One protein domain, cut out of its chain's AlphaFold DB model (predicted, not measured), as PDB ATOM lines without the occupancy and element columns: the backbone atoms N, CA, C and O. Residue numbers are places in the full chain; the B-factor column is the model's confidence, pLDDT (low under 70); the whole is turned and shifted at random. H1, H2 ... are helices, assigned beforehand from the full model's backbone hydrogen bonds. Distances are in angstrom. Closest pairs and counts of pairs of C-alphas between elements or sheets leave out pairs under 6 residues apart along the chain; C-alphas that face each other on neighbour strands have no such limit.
ATOM      1  N   ALA A  25       3.585 -58.719  87.633       60.38
ATOM      2  CA  ALA A  25       4.169 -57.390  87.440       60.38
ATOM      3  C   ALA A  25       5.179 -57.287  86.276       60.38
ATOM      4  O   ALA A  25       5.646 -56.193  85.976       60.38
ATOM      5  N   GLN A  26       5.554 -58.406  85.645       60.41
ATOM      6  CA  GLN A  26       6.672 -58.463  84.688       60.41
ATOM      7  C   GLN A  26       6.251 -58.658  83.229       60.41
ATOM      8  O   GLN A  26       7.114 -58.864  82.385       60.41
ATOM      9  N   LEU A  27       4.954 -58.592  82.916       65.94
ATOM     10  CA  LEU A  27       4.497 -58.827  81.546       65.94
ATOM     11  C   LEU A  27       4.854 -57.703  80.571       65.94
ATOM     12  O   LEU A  27       5.215 -58.009  79.438       65.94
ATOM     13  N   GLY A  28       4.862 -56.449  81.044       68.00
ATOM     14  CA  GLY A  28       5.411 -55.280  80.341       68.00
ATOM     15  C   GLY A  28       5.155 -55.264  78.828       68.00
ATOM     16  O   GLY A  28       4.088 -55.641  78.368       68.00
ATOM     17  N   ASP A  29       6.176 -54.871  78.061       75.69
ATOM     18  CA  ASP A  29       6.199 -54.963  76.594       75.69
ATOM     19  C   ASP A  29       6.733 -56.332  76.102       75.69
ATOM     20  O   ASP A  29       7.153 -56.462  74.954       75.69
ATOM     21  N   THR A  30       6.796 -57.370  76.947       85.38
ATOM     22  CA  THR A  30       7.448 -58.647  76.591       85.38
ATOM     23  C   THR A  30       6.735 -59.371  75.450       85.38
ATOM     24  O   THR A  30       7.386 -59.964  74.591       85.38
ATOM     25  N   LEU A  31       5.403 -59.300  75.415       88.50
ATOM     26  CA  LEU A  31       4.594 -59.902  74.352       88.50
ATOM     27  C   LEU A  31       4.490 -59.006  73.113       88.50
ATOM     28  O   LEU A  31       4.138 -59.482  72.035       88.50
ATOM     29  N   LYS A  32       4.843 -57.725  73.233       90.62
ATOM     30  CA  LYS A  32       4.674 -56.735  72.171       90.62
ATOM     31  C   LYS A  32       5.350 -57.108  70.851       90.62
ATOM     32  O   LYS A  32       4.671 -57.005  69.833       90.62
ATOM     33  N   PRO A  33       6.606 -57.600  70.814       92.12
ATOM     34  CA  PRO A  33       7.238 -58.013  69.560       92.12
ATOM     35  C   PRO A  33       6.448 -59.094  68.813       92.12
ATOM     36  O   PRO A  33       6.432 -59.096  67.590       92.12
ATOM     37  N   ILE A  34       5.760 -59.978  69.543       93.38
ATOM     38  CA  ILE A  34       4.929 -61.038  68.966       93.38
ATOM     39  C   ILE A  34       3.607 -60.444  68.469       93.38
ATOM     40  O   ILE A  34       3.197 -60.697  67.341       93.38
ATOM     41  N   LEU A  35       2.947 -59.628  69.294       93.88
ATOM     42  CA  LEU A  35       1.604 -59.112  69.015       93.88
ATOM     43  C   LEU A  35       1.572 -58.019  67.932       93.88
ATOM     44  O   LEU A  35       0.533 -57.833  67.301       93.88
ATOM     45  N   ILE A  36       2.679 -57.307  67.683       95.44
ATOM     46  CA  ILE A  36       2.768 -56.387  66.534       95.44
ATOM     47  C   ILE A  36       3.135 -57.094  65.227       95.44
ATOM     48  O   ILE A  36       3.076 -56.456  64.180       95.44
ATOM     49  N   ASN A  37       3.578 -58.356  65.279       94.88
ATOM     50  CA  ASN A  37       4.138 -59.032  64.117       94.88
ATOM     51  C   ASN A  37       3.035 -59.380  63.103       94.88
ATOM     52  O   ASN A  37       2.302 -60.363  63.248       94.88
ATOM     53  N   GLU A  38       2.950 -58.566  62.054       95.81
ATOM     54  CA  GLU A  38       1.969 -58.716  60.979       95.81
ATOM     55  C   GLU A  38       2.230 -59.952  60.110       95.81
ATOM     56  O   GLU A  38       1.302 -60.445  59.477       95.81
ATOM     57  N   GLU A  39       3.437 -60.521  60.111       93.44
ATOM     58  CA  GLU A  39       3.701 -61.787  59.411       93.44
ATOM     59  C   GLU A  39       3.017 -62.971  60.109       93.44
ATOM     60  O   GLU A  39       2.611 -63.927  59.448       93.44
ATOM     61  N   ILE A  40       2.847 -62.897  61.436       92.12
ATOM     62  CA  ILE A  40       2.174 -63.934  62.232       92.12
ATOM     63  C   ILE A  40       0.654 -63.737  62.207       92.12
ATOM     64  O   ILE A  40      -0.093 -64.694  62.001       92.12
ATOM     65  N   PHE A  41       0.185 -62.506  62.437       94.06
ATOM     66  CA  PHE A  41      -1.241 -62.223  62.659       94.06
ATOM     67  C   PHE A  41      -1.945 -61.532  61.484       94.06
ATOM     68  O   PHE A  41      -3.153 -61.308  61.543       94.06
ATOM     69  N   GLY A  42      -1.215 -61.163  60.429       95.75
ATOM     70  CA  GLY A  42      -1.718 -60.393  59.285       95.75
ATOM     71  C   GLY A  42      -1.954 -58.907  59.574       95.75
ATOM     72  O   GLY A  42      -2.096 -58.122  58.641       95.75
ATOM     73  N   VAL A  43      -2.011 -58.518  60.851       95.88
ATOM     74  CA  VAL A  43      -2.226 -57.148  61.331       95.88
ATOM     75  C   VAL A  43      -1.524 -56.942  62.670       95.88
ATOM     76  O   VAL A  43      -1.359 -57.882  63.450       95.88
ATOM     77  N   ASN A  44      -1.181 -55.697  62.986       96.25
ATOM     78  CA  ASN A  44      -0.724 -55.325  64.318       96.25
ATOM     79  C   ASN A  44      -1.884 -55.407  65.331       96.25
ATOM     80  O   ASN A  44      -2.843 -54.631  65.262       96.25
ATOM     81  N   LEU A  45      -1.779 -56.307  66.315       95.94
ATOM     82  CA  LEU A  45      -2.854 -56.555  67.280       95.94
ATOM     83  C   LEU A  45      -3.111 -55.383  68.237       95.94
ATOM     84  O   LEU A  45      -4.231 -55.249  68.731       95.94
ATOM     85  N   TYR A  46      -2.144 -54.493  68.481       94.38
ATOM     86  CA  TYR A  46      -2.411 -53.257  69.235       94.38
ATOM     87  C   TYR A  46      -3.153 -52.230  68.389       94.38
ATOM     88  O   TYR A  46      -4.041 -51.556  68.904       94.38
ATOM     89  N   ALA A  47      -2.844 -52.138  67.091       94.94
ATOM     90  CA  ALA A  47      -3.527 -51.207  66.193       94.94
ATOM     91  C   ALA A  47      -5.033 -51.510  66.083       94.94
ATOM     92  O   ALA A  47      -5.837 -50.596  65.918       94.94
ATOM     93  N   VAL A  48      -5.421 -52.782  66.236       95.75
ATOM     94  CA  VAL A  48      -6.827 -53.225  66.257       95.75
ATOM     95  C   VAL A  48      -7.422 -53.346  67.671       95.75
ATOM     96  O   VAL A  48      -8.540 -53.832  67.824       95.75
ATOM     97  N   GLY A  49      -6.698 -52.920  68.712       93.25
ATOM     98  CA  GLY A  49      -7.184 -52.908  70.099       93.25
ATOM     99  C   GLY A  49      -7.259 -54.278  70.788       93.25
ATOM    100  O   GLY A  49      -7.926 -54.416  71.813       93.25
ATOM    101  N   LEU A  50      -6.595 -55.306  70.248       95.25
ATOM    102  CA  LEU A  50      -6.543 -56.651  70.834       95.25
ATOM    103  C   LEU A  50      -5.312 -56.888  71.717       95.25
ATOM    104  O   LEU A  50      -5.365 -57.764  72.576       95.25
ATOM    105  N   GLY A  51      -4.237 -56.117  71.538       92.69
ATOM    106  CA  GLY A  51      -2.978 -56.295  72.273       92.69
ATOM    107  C   GLY A  51      -3.166 -56.287  73.793       92.69
ATOM    108  O   GLY A  51      -2.894 -57.288  74.453       92.69
ATOM    109  N   GLU A  52      -3.742 -55.211  74.335       91.38
ATOM    110  CA  GLU A  52      -3.983 -55.061  75.783       91.38
ATOM    111  C   GLU A  52      -4.911 -56.152  76.341       91.38
ATOM    112  O   GLU A  52      -4.730 -56.650  77.453       91.38
ATOM    113  N   LYS A  53      -5.901 -56.576  75.548       92.62
ATOM    114  CA  LYS A  53      -6.840 -57.633  75.936       92.62
ATOM    115  C   LYS A  53      -6.137 -58.986  76.073       92.62
ATOM    116  O   LYS A  53      -6.399 -59.721  77.024       92.62
ATOM    117  N   ILE A  54      -5.244 -59.305  75.137       93.69
ATOM    118  CA  ILE A  54      -4.455 -60.542  75.159       93.69
ATOM    119  C   ILE A  54      -3.483 -60.534  76.341       93.69
ATOM    120  O   ILE A  54      -3.385 -61.539  77.043       93.69
ATOM    121  N   GLU A  55      -2.813 -59.411  76.608       91.69
ATOM    122  CA  GLU A  55      -1.941 -59.267  77.781       91.69
ATOM    123  C   GLU A  55      -2.705 -59.450  79.094       91.69
ATOM    124  O   GLU A  55      -2.215 -60.126  80.003       91.69
ATOM    125  N   GLY A  56      -3.931 -58.924  79.179       91.75
ATOM    126  CA  GLY A  56      -4.825 -59.150  80.313       91.75
ATOM    127  C   GLY A  56      -5.093 -60.639  80.541       91.75
ATOM    128  O   GLY A  56      -4.841 -61.155  81.630       91.75
ATOM    129  N   TYR A  57      -5.509 -61.362  79.498       93.44
ATOM    130  CA  TYR A  57      -5.722 -62.810  79.585       93.44
ATOM    131  C   TYR A  57      -4.458 -63.567  79.960       93.44
ATOM    132  O   TYR A  57      -4.496 -64.453  80.813       93.44
ATOM    133  N   PHE A  58      -3.331 -63.218  79.349       92.62
ATOM    134  CA  PHE A  58      -2.067 -63.871  79.639       92.62
ATOM    135  C   PHE A  58      -1.658 -63.663  81.102       92.62
ATOM    136  O   PHE A  58      -1.287 -64.628  81.768       92.62
ATOM    137  N   THR A  59      -1.815 -62.444  81.630       91.62
ATOM    138  CA  THR A  59      -1.570 -62.113  83.045       91.62
ATOM    139  C   THR A  59      -2.408 -62.975  83.980       91.62
ATOM    140  O   THR A  59      -1.882 -63.530  84.947       91.62
ATOM    141  N   GLU A  60      -3.702 -63.115  83.686       92.69
ATOM    142  CA  GLU A  60      -4.598 -63.960  84.472       92.69
ATOM    143  C   GLU A  60      -4.150 -65.426  84.419       92.69
ATOM    144  O   GLU A  60      -3.999 -66.052  85.468       92.69
ATOM    145  N   MET A  61      -3.815 -65.944  83.232       93.00
ATOM    146  CA  MET A  61      -3.410 -67.341  83.035       93.00
ATOM    147  C   MET A  61      -2.086 -67.710  83.716       93.00
ATOM    148  O   MET A  61      -1.941 -68.848  84.164       93.00
ATOM    149  N   ILE A  62      -1.129 -66.780  83.818       92.25
ATOM    150  CA  ILE A  62       0.165 -67.040  84.472       92.25
ATOM    151  C   ILE A  62       0.172 -66.737  85.974       92.25
ATOM    152  O   ILE A  62       1.199 -66.935  86.624       92.25
ATOM    153  N   SER A  63      -0.939 -66.259  86.542       91.62
ATOM    154  CA  SER A  63      -0.995 -65.795  87.937       91.62
ATOM    155  C   SER A  63      -0.737 -66.885  88.986       91.62
ATOM    156  O   SER A  63      -0.425 -66.567  90.131       91.62
ATOM    157  N   GLY A  64      -0.797 -68.168  88.621       91.12
ATOM    158  CA  GLY A  64      -0.438 -69.265  89.513       91.12
ATOM    159  C   GLY A  64      -0.975 -70.622  89.070       91.12
ATOM    160  O   GLY A  64      -1.557 -70.783  87.997       91.12
ATOM    161  N   THR A  65      -0.786 -71.634  89.915       92.88
ATOM    162  CA  THR A  65      -1.348 -72.970  89.683       92.88
ATOM    163  C   THR A  65      -2.875 -72.909  89.655       92.88
ATOM    164  O   THR A  65      -3.496 -72.327  90.537       92.88
ATOM    165  N   GLY A  66      -3.489 -73.517  88.636       93.44
ATOM    166  CA  GLY A  66      -4.945 -73.495  88.438       93.44
ATOM    167  C   GLY A  66      -5.481 -72.231  87.755       93.44
ATOM    168  O   GLY A  66      -6.639 -72.219  87.343       93.44
ATOM    169  N   ALA A  67      -4.645 -71.210  87.544       94.19
ATOM    170  CA  ALA A  67      -5.078 -69.929  86.996       94.19
ATOM    171  C   ALA A  67      -5.585 -70.005  85.549       94.19
ATOM    172  O   ALA A  67      -6.535 -69.312  85.197       94.19
ATOM    173  N   VAL A  68      -5.024 -70.899  84.728       94.12
ATOM    174  CA  VAL A  68      -5.533 -71.160  83.370       94.12
ATOM    175  C   VAL A  68      -7.004 -71.581  83.415       94.12
ATOM    176  O   VAL A  68      -7.832 -70.998  82.724       94.12
ATOM    177  N   ARG A  69      -7.348 -72.549  84.276       94.88
ATOM    178  CA  ARG A  69      -8.731 -73.015  84.448       94.88
ATOM    179  C   ARG A  69      -9.630 -71.891  84.961       94.88
ATOM    180  O   ARG A  69     -10.679 -71.668  84.374       94.88
ATOM    181  N   GLY A  70      -9.194 -71.159  85.987       94.69
ATOM    182  CA  GLY A  70      -9.970 -70.046  86.542       94.69
ATOM    183  C   GLY A  70     -10.218 -68.918  85.533       94.69
ATOM    184  O   GLY A  70     -11.308 -68.356  85.490       94.69
ATOM    185  N   THR A  71      -9.241 -68.628  84.667       94.69
ATOM    186  CA  THR A  71      -9.399 -67.646  83.581       94.69
ATOM    187  C   THR A  71     -10.448 -68.123  82.577       94.69
ATOM    188  O   THR A  71     -11.330 -67.359  82.193       94.69
ATOM    189  N   LEU A  72     -10.402 -69.399  82.182       94.56
ATOM    190  CA  LEU A  72     -11.400 -69.973  81.279       94.56
ATOM    191  C   LEU A  72     -12.801 -69.953  81.897       94.56
ATOM    192  O   LEU A  72     -13.715 -69.485  81.240       94.56
ATOM    193  N   GLU A  73     -12.968 -70.373  83.153       94.38
ATOM    194  CA  GLU A  73     -14.264 -70.354  83.859       94.38
ATOM    195  C   GLU A  73     -14.840 -68.938  84.021       94.38
ATOM    196  O   GLU A  73     -16.054 -68.754  84.028       94.38
ATOM    197  N   LYS A  74     -13.977 -67.922  84.137       93.50
ATOM    198  CA  LYS A  74     -14.390 -66.516  84.221       93.50
ATOM    199  C   LYS A  74     -14.949 -65.986  82.900       93.50
ATOM    200  O   LYS A  74     -15.911 -65.222  82.917       93.50
ATOM    201  N   TYR A  75     -14.309 -66.312  81.776       94.25
ATOM    202  CA  TYR A  75     -14.660 -65.743  80.464       94.25
ATOM    203  C   TYR A  75     -15.564 -66.642  79.622       94.25
ATOM    204  O   TYR A  75     -16.236 -66.153  78.714       94.25
ATOM    205  N   LEU A  76     -15.571 -67.938  79.901       91.19
ATOM    206  CA  LEU A  76     -16.393 -68.932  79.238       91.19
ATOM    207  C   LEU A  76     -17.338 -69.497  80.288       91.19
ATOM    208  O   LEU A  76     -16.900 -70.016  81.313       91.19
TER     209      LEU A  76
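AT A GLANCE: This is residues 25 to 76 of the 79 residues of an uncharacterized protein of Clostridium sp. BL-8 (UniProt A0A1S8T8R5). The longest helix, H3, runs through the middle of an open zigzag of helices. The shorter H4 folds back from the last part of H3 as a V, while the one-turn helices H1 and H2 lie toward the other end, H1 near the beginning of H3 and H2 farther out. The printed part has 52 residues with four named helices, H1, H2, H3 and H4 in chain order, and no named strand; the class is all helix. It is only just loose, close to compact, with a radius of gyration of the C-alphas of 12.2 A, and spans 32 by 25 by 16 A.

IN THESE COORDINATES: H3, residues 51 to 62, measures 16.6 A from first to last C-alpha, starting at C-alpha 51 at (-2.978, -56.295, 72.273). H4, residues 67 to 75, measures 12.3 A and ends at C-alpha 75 at (-14.660, -65.743, 80.464). H1, residues 32 to 35, begins at C-alpha 32 at (4.674, -56.735, 72.171). H1 and H2, residues 38 to 41, each measure 5.0 A.

HOW THE PARTS SIT: H3 touches H4 with residues 57 to 62 alone; the closest C-alphas, of Met 61 and Val 68, are 4.4 A apart. The two helices run opposite ways at a steep tilt of 50 degrees. H1 and H3 are close but not clearly touching, with the closest C-alphas, of Leu 35 and Gly 51, 6.3 A apart. H1 and H2 are also close but not clearly touching, at 7.6 A between the closest C-alphas, of Leu 35 and Phe 41. H2 is apart from H3 and H4, and H1 is apart from H4. In H3 and H4 every O i to N i+4 pair is within hydrogen-bond range. H1 and H2 are too short for such a pair; of one O i to N i+3 pair in each, 1 is within range in H1 and 0 in H2.

THE WHOLE: The C-alphas farthest apart, of Gly 42 and Thr 65, are 32.9 A apart. The printed part has no cut. The links H1 to H2 and H3 to H4 are tight, and H2 to H3 is short. Mean pLDDT of the printed part is 90.7; residues 25 to 28 are under 70.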